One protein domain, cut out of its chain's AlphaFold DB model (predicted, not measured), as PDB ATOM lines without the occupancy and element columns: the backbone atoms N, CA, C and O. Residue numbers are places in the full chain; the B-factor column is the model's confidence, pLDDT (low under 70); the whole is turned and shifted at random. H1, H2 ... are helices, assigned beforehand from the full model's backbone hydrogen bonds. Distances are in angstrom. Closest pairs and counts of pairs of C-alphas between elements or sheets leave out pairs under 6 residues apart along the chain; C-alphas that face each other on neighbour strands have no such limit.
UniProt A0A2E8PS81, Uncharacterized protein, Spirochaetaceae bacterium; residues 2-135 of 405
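AT A GLANCE: This is residues 2 to 135 of the 405 residues of an uncharacterized protein of Spirochaetaceae bacterium (UniProt A0A2E8PS81). Three long helices, H2, H4 and H5, make a bundle in the middle; H1 and H3 pack on one side of it, and the short helices H6 and H7 pack at the last residues of H5 on the other side. H2 and H4 each lie beside H5 but meet each other only loosely. The printed part has 134 residues with seven named helices, H1 to H7 in chain order, and no named strand: all helix. It is compact and rounded, with a radius of gyration of the C-alphas of 14.3 A and spans of 39 by 36 by 27 A.

IN THESE COORDINATES: H1, residues 5 to 15, begins at C-alpha 5 (244.478, 212.094, 243.839). H2, residues 18 to 38, is 30.0 A long; H3 is residues 43 to 56. H4, residues 67 to 84, is 26.2 A long, and H5, residues 89 to 107, 26.5 A. H6 is residues 109 to 116; H7, residues 124 to 131, ends at C-alpha 131 (257.209, 232.451, 241.551).

HOW THE PARTS SIT: The hub H5 touches H4 in a hairpin at a shallow tilt of 15 degrees, closest C-alphas Cys 71 and Ala 99, 4.2 A. H5 touches H2 at 5.6 A, C-alphas 103 and 25, opposite ways. With residues 101 to 105 alone, H5 touches H6 (C-alphas 105 and 112, 5.3 A) and H7 (102 and 127, 6.1 A). H3 touches H4 at C-alphas 53 and 76, 5.6 A, and H1 at 52 and 6, 5.1 A. H1 and H2 form a hairpin, closest C-alphas 12 and 20, 6.0 A. Every O i to N i+4 pair is within hydrogen-bond range in H1, H2, H4, H6 and H7; in H3 8 of 10 are, in H5 12 of 15.

THE WHOLE: The C-alphas farthest apart, Asn 86 and Gly 133, are 41.1 A apart. The printed part has no cut and no long link. Residues 58 to 65 and 84 to 87 have pLDDT under 70.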
ATOM      1  N   LYS A   2     237.917 207.122 238.650       76.75
ATOM      2  CA  LYS A   2     238.809 207.380 239.796       76.75
ATOM      3  C   LYS A   2     239.987 208.246 239.349       76.75
ATOM      4  O   LYS A   2     240.609 207.904 238.345       76.75
ATOM      5  N   TYR A   3     240.262 209.336 240.057       83.50
ATOM      6  CA  TYR A   3     241.340 210.280 239.761       83.50
ATOM      7  C   TYR A   3     242.665 209.872 240.424       83.50
ATOM      8  O   TYR A   3     243.720 210.246 239.931       83.50
ATOM      9  N   GLN A   4     242.629 209.045 241.471       90.00
ATOM     10  CA  GLN A   4     243.785 208.621 242.269       90.00
ATOM     11  C   GLN A   4     244.564 209.795 242.897       90.00
ATOM     12  O   GLN A   4     245.794 209.742 242.954       90.00
ATOM     13  N   LEU A   5     243.865 210.838 243.369       91.50
ATOM     14  CA  LEU A   5     244.478 212.094 243.839       91.50
ATOM     15  C   LEU A   5     245.583 211.879 244.882       91.50
ATOM     16  O   LEU A   5     246.722 212.279 244.653       91.50
ATOM     17  N   LEU A   6     245.272 211.195 245.987       89.50
ATOM     18  CA  LEU A   6     246.217 210.976 247.087       89.50
ATOM     19  C   LEU A   6     247.463 210.194 246.646       89.50
ATOM     20  O   LEU A   6     248.584 210.547 247.002       89.50
ATOM     21  N   ALA A   7     247.283 209.145 245.839       89.69
ATOM     22  CA  ALA A   7     248.397 208.333 245.356       89.69
ATOM     23  C   ALA A   7     249.333 209.138 244.441       89.69
ATOM     24  O   ALA A   7     250.553 209.043 244.564       89.69
ATOM     25  N   GLN A   8     248.763 209.946 243.546       90.81
ATOM     26  CA  GLN A   8     249.533 210.818 242.665       90.81
ATOM     27  C   GLN A   8     250.229 211.943 243.442       90.81
ATOM     28  O   GLN A   8     251.389 212.242 243.168       90.81
ATOM     29  N   TYR A   9     249.560 212.532 244.435       90.44
ATOM     30  CA  TYR A   9     250.141 213.571 245.282       90.44
ATOM     31  C   TYR A   9     251.324 213.047 246.103       90.44
ATOM     32  O   TYR A   9     252.394 213.654 246.094       90.44
ATOM     33  N   ARG A  10     251.186 211.872 246.731       88.56
ATOM     34  CA  ARG A  10     252.297 211.209 247.434       88.56
ATOM     35  C   ARG A  10     253.460 210.897 246.495       88.56
ATOM     36  O   ARG A  10     254.603 211.198 246.824       88.56
ATOM     37  N   ALA A  11     253.178 210.387 245.293       86.12
ATOM     38  CA  ALA A  11     254.211 210.146 244.284       86.12
ATOM     39  C   ALA A  11     254.938 211.440 243.871       86.12
ATOM     40  O   ALA A  11     256.162 211.439 243.721       86.12
ATOM     41  N   TYR A  12     254.211 212.553 243.737       87.69
ATOM     42  CA  TYR A  12     254.806 213.871 243.523       87.69
ATOM     43  C   TYR A  12     255.691 214.293 244.705       87.69
ATOM     44  O   TYR A  12     256.826 214.706 244.481       87.69
ATOM     45  N   LYS A  13     255.235 214.155 245.953       85.25
ATOM     46  CA  LYS A  13     256.024 214.537 247.136       85.25
ATOM     47  C   LYS A  13     257.303 213.718 247.289       85.25
ATOM     48  O   LYS A  13     258.350 214.283 247.607       85.25
ATOM     49  N   GLU A  14     257.243 212.418 247.013       84.00
ATOM     50  CA  GLU A  14     258.401 211.520 247.060       84.00
ATOM     51  C   GLU A  14     259.375 211.764 245.896       84.00
ATOM     52  O   GLU A  14     260.590 211.818 246.094       84.00
ATOM     53  N   GLY A  15     258.852 211.905 244.675       78.06
ATOM     54  CA  GLY A  15     259.651 211.968 243.450       78.06
ATOM     55  C   GLY A  15     260.032 213.375 242.986       78.06
ATOM     56  O   GLY A  15     260.925 213.508 242.151       78.06
ATOM     57  N   LYS A  16     259.356 214.415 243.493       79.44
ATOM     58  CA  LYS A  16     259.397 215.809 243.002       79.44
ATOM     59  C   LYS A  16     259.248 215.909 241.481       79.44
ATOM     60  O   LYS A  16     259.904 216.720 240.827       79.44
ATOM     61  N   ASP A  17     258.407 215.047 240.914       85.50
ATOM     62  CA  ASP A  17     258.198 214.979 239.472       85.50
ATOM     63  C   ASP A  17     257.295 216.120 238.985       85.50
ATOM     64  O   ASP A  17     256.104 216.177 239.299       85.50
ATOM     65  N   GLN A  18     257.864 217.004 238.166       84.94
ATOM     66  CA  GLN A  18     257.168 218.162 237.605       84.94
ATOM     67  C   GLN A  18     256.033 217.777 236.651       84.94
ATOM     68  O   GLN A  18     255.066 218.526 236.534       84.94
ATOM     69  N   GLN A  19     256.117 216.626 235.972       88.75
ATOM     70  CA  GLN A  19     255.038 216.181 235.083       88.75
ATOM     71  C   GLN A  19     253.812 215.736 235.880       88.75
ATOM     72  O   GLN A  19     252.686 216.087 235.525       88.75
ATOM     73  N   THR A  20     254.028 215.003 236.974       89.94
ATOM     74  CA  THR A  20     252.961 214.629 237.910       89.94
ATOM     75  C   THR A  20     252.337 215.867 238.559       89.94
ATOM     76  O   THR A  20     251.113 215.971 238.611       89.94
ATOM     77  N   GLU A  21     253.150 216.841 238.978       90.25
ATOM     78  CA  GLU A  21     252.668 218.115 239.530       90.25
ATOM     79  C   GLU A  21     251.792 218.892 238.531       90.25
ATOM     80  O   GLU A  21     250.695 219.334 238.875       90.25
ATOM     81  N   GLU A  22     252.239 219.042 237.280       91.75
ATOM     82  CA  GLU A  22     251.498 219.763 236.235       91.75
ATOM     83  C   GLU A  22     250.194 219.039 235.868       91.75
ATOM     84  O   GLU A  22     249.147 219.672 235.695       91.75
ATOM     85  N   HIS A  23     250.223 217.703 235.813       93.62
ATOM     86  CA  HIS A  23     249.029 216.891 235.593       93.62
ATOM     87  C   HIS A  23     247.996 217.077 236.710       93.62
ATOM     88  O   HIS A  23     246.824 217.343 236.418       93.62
ATOM     89  N   LEU A  24     248.428 216.964 237.970       94.62
ATOM     90  CA  LEU A  24     247.583 217.179 239.143       94.62
ATOM     91  C   LEU A  24     247.015 218.595 239.163       94.62
ATOM     92  O   LEU A  24     245.805 218.758 239.302       94.62
ATOM     93  N   SER A  25     247.859 219.598 238.922       95.38
ATOM     94  CA  SER A  25     247.453 221.003 238.850       95.38
ATOM     95  C   SER A  25     246.364 221.205 237.798       95.38
ATOM     96  O   SER A  25     245.308 221.764 238.084       95.38
ATOM     97  N   GLY A  26     246.552 220.677 236.585       96.19
ATOM     98  CA  GLY A  26     245.553 220.780 235.522       96.19
ATOM     99  C   GLY A  26     244.254 220.025 235.824       96.19
ATOM    100  O   GLY A  26     243.178 220.454 235.402       96.19
ATOM    101  N   LEU A  27     244.329 218.895 236.530       96.50
ATOM    102  CA  LEU A  27     243.161 218.118 236.937       96.50
ATOM    103  C   LEU A  27     242.358 218.853 238.010       96.50
ATOM    104  O   LEU A  27     241.162 219.061 237.807       96.50
ATOM    105  N   ILE A  28     243.007 219.275 239.093       97.31
ATOM    106  CA  ILE A  28     242.369 219.972 240.214       97.31
ATOM    107  C   ILE A  28     241.803 221.313 239.748       97.31
ATOM    108  O   ILE A  28     240.645 221.604 240.028       97.31
ATOM    109  N   TYR A  29     242.537 222.075 238.930       97.50
ATOM    110  CA  TYR A  29     242.062 223.349 238.381       97.50
ATOM    111  C   TYR A  29     240.727 223.199 237.640       97.50
ATOM    112  O   TYR A  29     239.798 223.980 237.842       97.50
ATOM    113  N   ARG A  30     240.585 222.152 236.813       97.12
ATOM    114  CA  ARG A  30     239.319 221.864 236.119       97.12
ATOM    115  C   ARG A  30     238.195 221.491 237.081       97.12
ATOM    116  O   ARG A  30     237.055 221.858 236.820       97.12
ATOM    117  N   GLN A  31     238.501 220.772 238.156       97.62
ATOM    118  CA  GLN A  31     237.505 220.380 239.155       97.62
ATOM    119  C   GLN A  31     237.052 221.568 240.006       97.62
ATOM    120  O   GLN A  31     235.861 221.697 240.263       97.62
ATOM    121  N   ILE A  32     237.958 222.489 240.346       97.50
ATOM    122  CA  ILE A  32     237.610 223.757 241.000       97.50
ATOM    123  C   ILE A  32     236.694 224.587 240.097       97.50
ATOM    124  O   ILE A  32     235.652 225.055 240.546       97.50
ATOM    125  N   LEU A  33     237.033 224.735 238.810       97.19
ATOM    126  CA  LEU A  33     236.173 225.448 237.858       97.19
ATOM    127  C   LEU A  33     234.798 224.791 237.712       97.19
ATOM    128  O   LEU A  33     233.789 225.491 237.702       97.19
ATOM    129  N   PHE A  34     234.759 223.461 237.634       96.88
ATOM    130  CA  PHE A  34     233.508 222.712 237.603       96.88
ATOM    131  C   PHE A  34     232.675 222.967 238.864       96.88
ATOM    132  O   PHE A  34     231.477 223.220 238.759       96.88
ATOM    133  N   TRP A  35     233.298 222.946 240.044       96.19
ATOM    134  CA  TRP A  35     232.614 223.202 241.307       96.19
ATOM    135  C   TRP A  35     232.063 224.632 241.361       96.19
ATOM    136  O   TRP A  35     230.874 224.809 241.618       96.19
ATOM    137  N   LEU A  36     232.871 225.639 241.020       95.75
ATOM    138  CA  LEU A  36     232.434 227.038 240.949       95.75
ATOM    139  C   LEU A  36     231.248 227.236 239.987       95.75
ATOM    140  O   LEU A  36     230.330 227.987 240.295       95.75
ATOM    141  N   GLU A  37     231.242 226.559 238.835       96.06
ATOM    142  CA  GLU A  37     230.162 226.676 237.844       96.06
ATOM    143  C   GLU A  37     228.864 225.984 238.291       96.06
ATOM    144  O   GLU A  37     227.769 226.479 238.019       96.06
ATOM    145  N   ASN A  38     228.969 224.838 238.969       92.69
ATOM    146  CA  ASN A  38     227.817 223.993 239.299       92.69
ATOM    147  C   ASN A  38     227.318 224.162 240.743       92.69
ATOM    148  O   ASN A  38     226.279 223.605 241.098       92.69
ATOM    149  N   GLY A  39     228.054 224.888 241.589       89.81
ATOM    150  CA  GLY A  39     227.776 225.029 243.021       89.81
ATOM    151  C   GLY A  39     227.999 223.749 243.840       89.81
ATOM    152  O   GLY A  39     227.720 223.733 245.037       89.81
ATOM    153  N   ALA A  40     228.491 222.675 243.213       91.38
ATOM    154  CA  ALA A  40     228.801 221.396 243.846       91.38
ATOM    155  C   ALA A  40     229.951 220.679 243.107       91.38
ATOM    156  O   ALA A  40     230.060 220.813 241.883       91.38
ATOM    157  N   PRO A  41     230.794 219.907 243.817       93.12
ATOM    158  CA  PRO A  41     231.890 219.161 243.205       93.12
ATOM    159  C   PRO A  41     231.392 217.904 242.474       93.12
ATOM    160  O   PRO A  41     230.322 217.372 242.775       93.12
ATOM    161  N   ASP A  42     232.199 217.374 241.548       94.31
ATOM    162  CA  ASP A  42     231.999 216.013 241.029       94.31
ATOM    163  C   ASP A  42     232.086 214.994 242.177       94.31
ATOM    164  O   ASP A  42     232.990 215.059 243.008       94.31
ATOM    165  N   GLU A  43     231.177 214.018 242.205       91.81
ATOM    166  CA  GLU A  43     231.054 213.069 243.322       91.81
ATOM    167  C   GLU A  43     232.332 212.238 243.527       91.81
ATOM    168  O   GLU A  43     232.750 212.006 244.661       91.81
ATOM    169  N   ASN A  44     232.997 211.823 242.440       92.69
ATOM    170  CA  ASN A  44     234.247 211.068 242.563       92.69
ATOM    171  C   ASN A  44     235.390 211.966 243.045       92.69
ATOM    172  O   ASN A  44     236.234 211.513 243.813       92.69
ATOM    173  N   PHE A  45     235.423 213.224 242.595       95.25
ATOM    174  CA  PHE A  45     236.440 214.184 243.013       95.25
ATOM    175  C   PHE A  45     236.289 214.505 244.498       95.25
ATOM    176  O   PHE A  45     237.263 214.445 245.233       95.25
ATOM    177  N   TYR A  46     235.057 214.750 244.945       93.12
ATOM    178  CA  TYR A  46     234.729 215.022 246.339       93.12
ATOM    179  C   TYR A  46     235.177 213.899 247.282       93.12
ATOM    180  O   TYR A  46     235.828 214.165 248.288       93.12
ATOM    181  N   LEU A  47     234.875 212.640 246.946       91.75
ATOM    182  CA  LEU A  47     235.277 211.495 247.769       91.75
ATOM    183  C   LEU A  47     236.801 211.364 247.879       91.75
ATOM    184  O   LEU A  47     237.315 211.111 248.963       91.75
ATOM    185  N   GLU A  48     237.523 211.561 246.776       93.88
ATOM    186  CA  GLU A  48     238.988 211.496 246.783       93.88
ATOM    187  C   GLU A  48     239.635 212.723 247.441       93.88
ATOM    188  O   GLU A  48     240.712 212.607 248.021       93.88
ATOM    189  N   LEU A  49     238.979 213.885 247.388       93.75
ATOM    190  CA  LEU A  49     239.432 215.094 248.067       93.75
ATOM    191  C   LEU A  49     239.340 214.947 249.591       93.75
ATOM    192  O   LEU A  49     240.244 215.399 250.275       93.75
ATOM    193  N   ILE A  50     238.321 214.262 250.124       91.81
ATOM    194  CA  ILE A  50     238.239 213.951 251.567       91.81
ATOM    195  C   ILE A  50     239.444 213.119 252.025       91.81
ATOM    196  O   ILE A  50     240.014 213.375 253.086       91.81
ATOM    197  N   GLU A  51     239.833 212.118 251.229       90.25
ATOM    198  CA  GLU A  51     241.005 211.290 251.527       90.25
ATOM    199  C   GLU A  51     242.298 212.114 251.479       90.25
ATOM    200  O   GLU A  51     243.164 211.937 252.331       90.25
ATOM    201  N   LEU A  52     242.421 213.022 250.505       89.06
ATOM    202  CA  LEU A  52     243.578 213.906 250.383       89.06
ATOM    203  C   LEU A  52     243.645 214.943 251.512       89.06
ATOM    204  O   LEU A  52     244.715 215.130 252.074       89.06
ATOM    205  N   ALA A  53     242.525 215.567 251.876       87.62
ATOM    206  CA  ALA A  53     242.447 216.563 252.945       87.62
ATOM    207  C   ALA A  53     242.947 216.005 254.283       87.62
ATOM    208  O   ALA A  53     243.681 216.680 254.987       87.62
ATOM    209  N   SER A  54     242.670 214.729 254.569       84.88
ATOM    210  CA  SER A  54     243.159 214.068 255.789       84.88
ATOM    211  C   SER A  54     244.693 213.978 255.871       84.88
ATOM    212  O   SER A  54     245.226 213.838 256.964       84.88
ATOM    213  N   GLU A  55     245.401 214.015 254.735       83.69
ATOM    214  CA  GLU A  55     246.872 214.088 254.683       83.69
ATOM    215  C   GLU A  55     247.375 215.530 254.870       83.69
ATOM    216  O   GLU A  55     248.474 215.741 255.372       83.69
ATOM    217  N   ILE A  56     246.597 216.517 254.417       82.56
ATOM    218  CA  ILE A  56     246.947 217.942 254.497       82.56
ATOM    219  C   ILE A  56     246.697 218.490 255.907       82.56
ATOM    220  O   ILE A  56     247.524 219.242 256.407       82.56
ATOM    221  N   ASP A  57     245.614 218.055 256.557       74.06
ATOM    222  CA  ASP A  57     245.264 218.379 257.948       74.06
ATOM    223  C   ASP A  57     246.219 217.725 258.980       74.06
ATOM    224  O   ASP A  57     246.032 217.881 260.187       74.06
ATOM    225  N   ASP A  58     247.218 216.947 258.543       62.31
ATOM    226  CA  ASP A  58     248.186 216.310 259.437       62.31
ATOM    227  C   ASP A  58     249.057 217.388 260.129       62.31
ATOM    228  O   ASP A  58     249.703 218.179 259.437       62.31
ATOM    229  N   PRO A  59     249.157 217.416 261.474       46.47
ATOM    230  CA  PRO A  59     250.005 218.363 262.211       46.47
ATOM    231  C   PRO A  59     251.488 218.340 261.809       46.47
ATOM    232  O   PRO A  59     252.222 219.293 262.056       46.47
ATOM    233  N   PHE A  60     251.955 217.246 261.198       43.59
ATOM    234  CA  PHE A  60     253.314 217.093 260.680       43.59
ATOM    235  C   PHE A  60     253.450 217.499 259.206       43.59
ATOM    236  O   PHE A  60     254.524 217.333 258.615       43.59
ATOM    237  N   PHE A  61     252.391 218.022 258.586       48.94
ATOM    238  CA  PHE A  61     252.424 218.523 257.223       48.94
ATOM    239  C   PHE A  61     253.283 219.791 257.138       48.94
ATOM    240  O   PHE A  61     252.841 220.912 257.357       48.94
ATOM    241  N   THR A  62     254.549 219.635 256.750       50.31
ATOM    242  CA  THR A  62     255.497 220.750 256.571       50.31
ATOM    243  C   THR A  62     255.314 221.474 255.225       50.31
ATOM    244  O   THR A  62     256.295 221.828 254.565       50.31
ATOM    245  N   GLY A  63     254.083 221.552 254.720       49.25
ATOM    246  CA  GLY A  63     253.769 221.693 253.298       49.25
ATOM    247  C   GLY A  63     253.973 223.048 252.634       49.25
ATOM    248  O   GLY A  63     253.563 223.210 251.490       49.25
ATOM    249  N   GLU A  64     254.637 224.006 253.263       62.16
ATOM    250  CA  GLU A  64     254.894 225.307 252.646       62.16
ATOM    251  C   GLU A  64     256.084 225.261 251.680       62.16
ATOM    252  O   GLU A  64     257.168 225.729 252.024       62.16
ATOM    253  N   ARG A  65     255.946 224.667 250.478       64.75
ATOM    254  CA  ARG A  65     257.013 224.744 249.444       64.75
ATOM    255  C   ARG A  65     256.564 224.839 247.976       64.75
ATOM    256  O   ARG A  65     257.443 224.849 247.112       64.75
ATOM    257  N   GLY A  66     255.269 224.929 247.644       85.00
ATOM    258  CA  GLY A  66     254.853 225.013 246.234       85.00
ATOM    259  C   GLY A  66     253.406 225.436 245.969       85.00
ATOM    260  O   GLY A  66     252.551 225.399 246.847       85.00
ATOM    261  N   LEU A  67     253.126 225.812 244.715       92.00
ATOM    262  CA  LEU A  67     251.811 226.308 244.286       92.00
ATOM    263  C   LEU A  67     250.701 225.255 244.414       92.00
ATOM    264  O   LEU A  67     249.571 225.589 244.756       92.00
ATOM    265  N   LEU A  68     251.009 223.979 244.161       92.62
ATOM    266  CA  LEU A  68     250.038 222.900 244.357       92.62
ATOM    267  C   LEU A  68     249.630 222.779 245.830       92.62
ATOM    268  O   LEU A  68     248.459 222.569 246.117       92.62
ATOM    269  N   ASP A  69     250.580 222.947 246.748       90.50
ATOM    270  CA  ASP A  69     250.336 222.826 248.184       90.50
ATOM    271  C   ASP A  69     249.464 223.975 248.697       90.50
ATOM    272  O   ASP A  69     248.475 223.721 249.379       90.50
ATOM    273  N   LEU A  70     249.751 225.210 248.262       90.12
ATOM    274  CA  LEU A  70     248.889 226.371 248.522       90.12
ATOM    275  C   LEU A  70     247.454 226.137 248.036       90.12
ATOM    276  O   LEU A  70     246.503 226.408 248.756       90.12
ATOM    277  N   CYS A  71     247.284 225.587 246.829       94.12
ATOM    278  CA  CYS A  71     245.953 225.241 246.333       94.12
ATOM    279  C   CYS A  71     245.251 224.217 247.229       94.12
ATOM    280  O   CYS A  71     244.045 224.335 247.439       94.12
ATOM    281  N   LEU A  72     245.962 223.189 247.695       92.81
ATOM    282  CA  LEU A  72     245.363 222.124 248.494       92.81
ATOM    283  C   LEU A  72     244.947 222.606 249.885       92.81
ATOM    284  O   LEU A  72     243.920 222.142 250.364       92.81
ATOM    285  N   LEU A  73     245.683 223.542 250.490       89.75
ATOM    286  CA  LEU A  73     245.295 224.179 251.754       89.75
ATOM    287  C   LEU A  73     243.945 224.897 251.610       89.75
ATOM    288  O   LEU A  73     242.972 224.525 252.261       89.75
ATOM    289  N   GLU A  74     243.841 225.820 250.653       91.25
ATOM    290  CA  GLU A  74     242.596 226.548 250.368       91.25
ATOM    291  C   GLU A  74     241.445 225.609 249.962       91.25
ATOM    292  O   GLU A  74     240.280 225.805 250.305       91.25
ATOM    293  N   LEU A  75     241.752 224.541 249.222       93.81
ATOM    294  CA  LEU A  75     240.750 223.570 248.792       93.81
ATOM    295  C   LEU A  75     240.231 222.707 249.954       93.81
ATOM    296  O   LEU A  75     239.069 222.287 249.925       93.81
ATOM    297  N   THR A  76     241.061 222.447 250.963       91.25
ATOM    298  CA  THR A  76     240.653 221.781 252.205       91.25
ATOM    299  C   THR A  76     239.719 222.681 253.016       91.25
ATOM    300  O   THR A  76     238.660 222.215 253.437       91.25
ATOM    301  N   GLU A  77     239.992 223.985 253.105       88.06
ATOM    302  CA  GLU A  77     239.068 224.953 253.721       88.06
ATOM    303  C   GLU A  77     237.721 225.038 252.985       88.06
ATOM    304  O   GLU A  77     236.647 225.046 253.603       88.06
ATOM    305  N   ALA A  78     237.742 225.000 251.647       91.12
ATOM    306  CA  ALA A  78     236.522 224.900 250.846       91.12
ATOM    307  C   ALA A  78     235.735 223.610 251.154       91.12
ATOM    308  O   ALA A  78     234.503 223.635 251.244       91.12
ATOM    309  N   LEU A  79     236.428 222.479 251.332       91.31
ATOM    310  CA  LEU A  79     235.817 221.197 251.684       91.31
ATOM    311  C   LEU A  79     235.161 221.244 253.069       91.31
ATOM    312  O   LEU A  79     234.010 220.816 253.203       91.31
ATOM    313  N   HIS A  80     235.865 221.754 254.080       86.62
ATOM    314  CA  HIS A  80     235.350 221.895 255.446       86.62
ATOM    315  C   HIS A  80     234.128 222.817 255.474       86.62
ATOM    316  O   HIS A  80     233.067 222.430 255.972       86.62
ATOM    317  N   SER A  81     234.213 223.969 254.807       84.50
ATOM    318  CA  SER A  81     233.104 224.924 254.664       84.50
ATOM    319  C   SER A  81     231.869 224.308 253.998       84.50
ATOM    320  O   SER A  81     230.732 224.546 254.420       84.50
ATOM    321  N   TYR A  82     232.075 223.470 252.982       87.69
ATOM    322  CA  TYR A  82     230.995 222.753 252.307       87.69
ATOM    323  C   TYR A  82     230.347 221.679 253.199       87.69
ATOM    324  O   TYR A  82     229.138 221.451 253.106       87.69
ATOM    325  N   ARG A  83     231.124 221.030 254.082       82.56
ATOM    326  CA  ARG A  83     230.669 219.945 254.971       82.56
ATOM    327  C   ARG A  83     229.978 220.435 256.244       82.56
ATOM    328  O   ARG A  83     228.915 219.912 256.580       82.56
ATOM    329  N   ASP A  84     230.562 221.408 256.936       67.81
ATOM    330  CA  ASP A  84     230.208 221.725 258.327       67.81
ATOM    331  C   ASP A  84     229.125 222.810 258.464       67.81
ATOM    332  O   ASP A  84     228.412 222.854 259.467       67.81
ATOM    333  N   LEU A  85     228.926 223.658 257.445       54.12
ATOM    334  CA  LEU A  85     228.111 224.882 257.561       54.12
ATOM    335  C   LEU A  85     226.719 224.823 256.911       54.12
ATOM    336  O   LEU A  85     226.160 225.868 256.587       54.12
ATOM    337  N   ASN A  86     226.132 223.643 256.681       56.41
ATOM    338  CA  ASN A  86     224.938 223.520 255.816       56.41
ATOM    339  C   ASN A  86     225.139 224.201 254.437       56.41
ATOM    340  O   ASN A  86     224.179 224.701 253.851       56.41
ATOM    341  N   GLY A  87     226.381 224.241 253.934       54.16
ATOM    342  CA  GLY A  87     226.736 224.877 252.667       54.16
ATOM    343  C   GLY A  87     226.593 226.399 252.683       54.16
ATOM    344  O   GLY A  87     225.786 226.934 251.922       54.16
ATOM    345  N   ASN A  88     227.389 227.112 253.492       70.62
ATOM    346  CA  ASN A  88     227.593 228.540 253.238       70.62
ATOM    347  C   ASN A  88     228.336 228.681 251.897       70.62
ATOM    348  O   ASN A  88     229.563 228.569 251.825       70.62
ATOM    349  N   GLN A  89     227.551 228.824 250.827       78.62
ATOM    350  CA  GLN A  89     228.040 228.832 249.453       78.62
ATOM    351  C   GLN A  89     229.023 229.974 249.221       78.62
ATOM    352  O   GLN A  89     230.001 229.758 248.519       78.62
ATOM    353  N   ASP A  90     228.832 231.119 249.877       83.44
ATOM    354  CA  ASP A  90     229.707 232.280 249.717       83.44
ATOM    355  C   ASP A  90     231.118 232.003 250.263       83.44
ATOM    356  O   ASP A  90     232.110 232.322 249.610       83.44
ATOM    357  N   VAL A  91     231.221 231.335 251.420       84.50
ATOM    358  CA  VAL A  91     232.514 230.950 252.024       84.50
ATOM    359  C   VAL A  91     233.194 229.849 251.206       84.50
ATOM    360  O   VAL A  91     234.387 229.920 250.929       84.50
ATOM    361  N   THR A  92     232.425 228.858 250.746       89.44
ATOM    362  CA  THR A  92     232.959 227.804 249.865       89.44
ATOM    363  C   THR A  92     233.470 228.402 248.550       89.44
ATOM    364  O   THR A  92     234.550 228.054 248.078       89.44
ATOM    365  N   GLU A  93     232.713 229.324 247.952       91.62
ATOM    366  CA  GLU A  93     233.087 230.007 246.714       91.62
ATOM    367  C   GLU A  93     234.332 230.883 246.898       91.62
ATOM    368  O   GLU A  93     235.173 230.924 245.999       91.62
ATOM    369  N   PHE A  94     234.473 231.554 248.046       90.50
ATOM    370  CA  PHE A  94     235.670 232.315 248.403       90.50
ATOM    371  C   PHE A  94     236.925 231.432 248.365       90.50
ATOM    372  O   PHE A  94     237.813 231.681 247.549       90.50
ATOM    373  N   TYR A  95     236.951 230.343 249.136       91.88
ATOM    374  CA  TYR A  95     238.108 229.444 249.188       91.88
ATOM    375  C   TYR A  95     238.394 228.762 247.843       91.88
ATOM    376  O   TYR A  95     239.544 228.615 247.441       91.88
ATOM    377  N   LEU A  96     237.364 228.417 247.061       95.50
ATOM    378  CA  LEU A  96     237.560 227.899 245.700       95.50
ATOM    379  C   LEU A  96     238.185 228.932 244.751       95.50
ATOM    380  O   LEU A  96     238.950 228.564 243.853       95.50
ATOM    381  N   LYS A  97     237.855 230.221 244.906       94.12
ATOM    382  CA  LYS A  97     238.477 231.299 244.125       94.12
ATOM    383  C   LYS A  97     239.947 231.472 244.496       94.12
ATOM    384  O   LYS A  97     240.741 231.598 243.563       94.12
ATOM    385  N   GLU A  98     240.294 231.405 245.781       92.31
ATOM    386  CA  GLU A  98     241.685 231.449 246.254       92.31
ATOM    387  C   GLU A  98     242.466 230.211 245.776       92.31
ATOM    388  O   GLU A  98     243.464 230.351 245.066       92.31
ATOM    389  N   ALA A  99     241.948 228.996 246.004       94.88
ATOM    390  CA  ALA A  99     242.577 227.723 245.623       94.88
ATOM    391  C   ALA A  99     242.928 227.626 244.129       94.88
ATOM    392  O   ALA A  99     243.900 226.985 243.725       94.88
ATOM    393  N   LYS A 100     242.136 228.273 243.270       96.38
ATOM    394  CA  LYS A 100     242.360 228.289 241.822       96.38
ATOM    395  C   LYS A 100     243.636 229.045 241.425       96.38
ATOM    396  O   LYS A 100     244.245 228.713 240.405       96.38
ATOM    397  N   LEU A 101     244.004 230.094 242.159       95.88
ATOM    398  CA  LEU A 101     245.033 231.055 241.747       95.88
ATOM    399  C   LEU A 101     246.450 230.469 241.726       95.88
ATOM    400  O   LEU A 101     247.115 230.655 240.702       95.88
ATOM    401  N   PRO A 102     246.899 229.692 242.731       95.31
ATOM    402  CA  PRO A 102     248.192 229.016 242.664       95.31
ATOM    403  C   PRO A 102     248.312 228.095 241.442       95.31
ATOM    404  O   PRO A 102     249.338 228.071 240.760       95.31
ATOM    405  N   LEU A 103     247.237 227.380 241.096       96.94
ATOM    406  CA  LEU A 103     247.224 226.507 239.921       96.94
ATOM    407  C   LEU A 103     247.269 227.303 238.615       96.94
ATOM    408  O   LEU A 103     247.950 226.893 237.677       96.94
ATOM    409  N   LEU A 104     246.585 228.450 238.546       95.94
ATOM    410  CA  LEU A 104     246.688 229.344 237.393       95.94
ATOM    411  C   LEU A 104     248.118 229.870 237.240       95.94
ATOM    412  O   LEU A 104     248.649 229.827 236.137       95.94
ATOM    413  N   ALA A 105     248.766 230.287 238.331       95.12
ATOM    414  CA  ALA A 105     250.166 230.702 238.312       95.12
ATOM    415  C   ALA A 105     251.094 229.580 237.811       95.12
ATOM    416  O   ALA A 105     252.033 229.849 237.065       95.12
ATOM    417  N   ARG A 106     250.799 228.315 238.149       94.94
ATOM    418  CA  ARG A 106     251.577 227.146 237.706       94.94
ATOM    419  C   ARG A 106     251.362 226.772 236.237       94.94
ATOM    420  O   ARG A 106     252.304 226.304 235.592       94.94
ATOM    421  N   LEU A 107     250.132 226.896 235.741       95.12
ATOM    422  CA  LEU A 107     249.718 226.449 234.404       95.12
ATOM    423  C   LEU A 107     249.854 227.548 233.338       95.12
ATOM    424  O   LEU A 107     250.149 227.248 232.184       95.12
ATOM    425  N   ASP A 108     249.622 228.805 233.715       95.00
ATOM    426  CA  ASP A 108     249.706 229.987 232.856       95.00
ATOM    427  C   ASP A 108     250.033 231.246 233.684       95.00
ATOM    428  O   ASP A 108     249.188 232.106 233.960       95.00
ATOM    429  N   GLU A 109     251.306 231.363 234.063       94.75
ATOM    430  CA  GLU A 109     251.830 232.481 234.855       94.75
ATOM    431  C   GLU A 109     251.573 233.850 234.198       94.75
ATOM    432  O   GLU A 109     251.348 234.848 234.884       94.75
ATOM    433  N   SER A 110     251.573 233.913 232.862       94.19
ATOM    434  CA  SER A 110     251.347 235.167 232.134       94.19
ATOM    435  C   SER A 110     249.923 235.676 232.342       94.19
ATOM    436  O   SER A 110     249.729 236.851 232.662       94.19
ATOM    437  N   SER A 111     248.930 234.793 232.211       93.94
ATOM    438  CA  SER A 111     247.532 235.134 232.489       93.94
ATOM    439  C   SER A 111     247.303 235.448 233.966       93.94
ATOM    440  O   SER A 111     246.601 236.414 234.270       93.94
ATOM    441  N   TYR A 112     247.941 234.701 234.877       95.44
ATOM    442  CA  TYR A 112     247.906 235.001 236.311       95.44
ATOM    443  C   TYR A 112     248.401 236.428 236.590       95.44
ATOM    444  O   TYR A 112     247.643 237.255 237.091       95.44
ATOM    445  N   ARG A 113     249.628 236.777 236.176       94.31
ATOM    446  CA  ARG A 113     250.207 238.111 236.421       94.31
ATOM    447  C   ARG A 113     249.360 239.243 235.833       94.31
ATOM    448  O   ARG A 113     249.225 240.291 236.460       94.31
ATOM    449  N   LEU A 114     248.766 239.046 234.653       92.19
ATOM    450  CA  LEU A 114     247.852 240.027 234.057       92.19
ATOM    451  C   LEU A 114     246.611 240.265 234.926       92.19
ATOM    452  O   LEU A 114     246.223 241.417 235.109       92.19
ATOM    453  N   GLN A 115     246.017 239.207 235.484       91.88
ATOM    454  CA  GLN A 115     244.861 239.317 236.375       91.88
ATOM    455  C   GLN A 115     245.204 240.073 237.667       91.88
ATOM    456  O   GLN A 115     244.418 240.898 238.122       91.88
ATOM    457  N   LYS A 116     246.383 239.832 238.247       90.25
ATOM    458  CA  LYS A 116     246.795 240.414 239.539       90.25
ATOM    459  C   LYS A 116     247.077 241.911 239.506       90.25
ATOM    460  O   LYS A 116     246.914 242.601 240.509       90.25
ATOM    461  N   ASN A 117     247.428 242.425 238.331       85.44
ATOM    462  CA  ASN A 117     247.502 243.866 238.090       85.44
ATOM    463  C   ASN A 117     246.118 244.542 238.073       85.44
ATOM    464  O   ASN A 117     246.050 245.765 238.005       85.44
ATOM    465  N   LEU A 118     245.024 243.773 238.107       87.81
ATOM    466  CA  LEU A 118     243.652 244.283 238.162       87.81
ATOM    467  C   LEU A 118     242.987 243.988 239.510       87.81
ATOM    468  O   LEU A 118     242.289 244.844 240.042       87.81
ATOM    469  N   GLU A 119     243.200 242.788 240.053       90.31
ATOM    470  CA  GLU A 119     242.579 242.324 241.294       90.31
ATOM    471  C   GLU A 119     243.562 241.461 242.094       90.31
ATOM    472  O   GLU A 119     244.020 240.414 241.621       90.31
ATOM    473  N   PHE A 120     243.868 241.906 243.310       92.06
ATOM    474  CA  PHE A 120     244.777 241.242 244.241       92.06
ATOM    475  C   PHE A 120     243.979 240.580 245.371       92.06
ATOM    476  O   PHE A 120     242.987 241.144 245.829       92.06
ATOM    477  N   ASN A 121     244.413 239.397 245.789       90.94
ATOM    478  CA  ASN A 121     243.842 238.588 246.857       90.94
ATOM    479  C   ASN A 121     244.919 238.202 247.874       90.94
ATOM    480  O   ASN A 121     246.111 238.374 247.627       90.94
ATOM    481  N   GLU A 122     244.509 237.648 249.009       88.44
ATOM    482  CA  GLU A 122     245.437 237.285 250.078       88.44
ATOM    483  C   GLU A 122     246.406 236.172 249.656       88.44
ATOM    484  O   GLU A 122     247.615 236.330 249.833       88.44
ATOM    485  N   ILE A 123     245.920 235.124 248.974       90.19
ATOM    486  CA  ILE A 123     246.764 234.018 248.485       90.19
ATOM    487  C   ILE A 123     247.842 234.475 247.492       90.19
ATOM    488  O   ILE A 123     248.793 233.748 247.204       90.19
ATOM    489  N   ASP A 124     247.731 235.688 246.946       92.94
ATOM    490  CA  ASP A 124     248.700 236.192 245.985       92.94
ATOM    491  C   ASP A 124     250.051 236.506 246.631       92.94
ATOM    492  O   ASP A 124     251.075 236.298 245.981       92.94
ATOM    493  N   PHE A 125     250.096 236.916 247.904       90.69
ATOM    494  CA  PHE A 125     251.368 237.121 248.610       90.69
ATOM    495  C   PHE A 125     252.267 235.873 248.567       90.69
ATOM    496  O   PHE A 125     253.346 235.960 247.971       90.69
ATOM    497  N   PRO A 126     251.838 234.700 249.079       89.38
ATOM    498  CA  PRO A 126     252.670 233.502 249.030       89.38
ATOM    499  C   PRO A 126     252.886 232.983 247.597       89.38
ATOM    500  O   PRO A 126     253.941 232.421 247.304       89.38
ATOM    501  N   ILE A 127     251.958 233.208 246.652       92.31
ATOM    502  CA  ILE A 127     252.210 232.870 245.238       92.31
ATOM    503  C   ILE A 127     253.411 233.656 244.703       92.31
ATOM    504  O   ILE A 127     254.299 233.062 244.087       92.31
ATOM    505  N   PHE A 128     253.461 234.972 244.932       91.38
ATOM    506  CA  PHE A 128     254.563 235.816 244.470       91.38
ATOM    507  C   PHE A 128     255.888 235.513 245.177       91.38
ATOM    508  O   PHE A 128     256.932 235.617 244.533       91.38
ATOM    509  N   GLU A 129     255.866 235.080 246.438       88.50
ATOM    510  CA  GLU A 129     257.060 234.560 247.118       88.50
ATOM    511  C   GLU A 129     257.619 233.310 246.413       88.50
ATOM    512  O   GLU A 129     258.834 233.166 246.274       88.50
ATOM    513  N   ILE A 130     256.745 232.434 245.899       90.19
ATOM    514  CA  ILE A 130     257.139 231.196 245.207       90.19
ATOM    515  C   ILE A 130     257.627 231.458 243.775       90.19
ATOM    516  O   ILE A 130     258.663 230.924 243.371       90.19
ATOM    517  N   ILE A 131     256.885 232.236 242.978       91.56
ATOM    518  CA  ILE A 131     257.209 232.451 241.551       91.56
ATOM    519  C   ILE A 131     258.210 233.594 241.326       91.56
ATOM    520  O   ILE A 131     258.813 233.691 240.255       91.56
ATOM    521  N   GLY A 132     258.378 234.483 242.309       88.38
ATOM    522  CA  GLY A 132     259.232 235.664 242.229       88.38
ATOM    523  C   GLY A 132     258.840 236.654 241.120       88.38
ATOM    524  O   GLY A 132     257.709 236.698 240.622       88.38
ATOM    525  N   GLY A 133     259.809 237.465 240.691       88.06
ATOM    526  CA  GLY A 133     259.636 238.446 239.617       88.06
ATOM    527  C   GLY A 133     258.994 239.759 240.077       88.06
ATOM    528  O   GLY A 133     259.108 240.145 241.233       88.06
ATOM    529  N   SER A 134     258.360 240.480 239.146       89.69
ATOM    530  CA  SER A 134     257.738 241.778 239.446       89.69
ATOM    531  C   SER A 134     256.493 241.592 240.309       89.69
ATOM    532  O   SER A 134     255.539 240.950 239.863       89.69
ATOM    533  N   PHE A 135     256.495 242.199 241.493       90.69
ATOM    534  CA  PHE A 135     255.358 242.221 242.408       90.69
ATOM    535  C   PHE A 135     254.392 243.372 242.054       90.69
ATOM    536  O   PHE A 135     254.853 244.479 241.754       90.69
TER     537      PHE A 135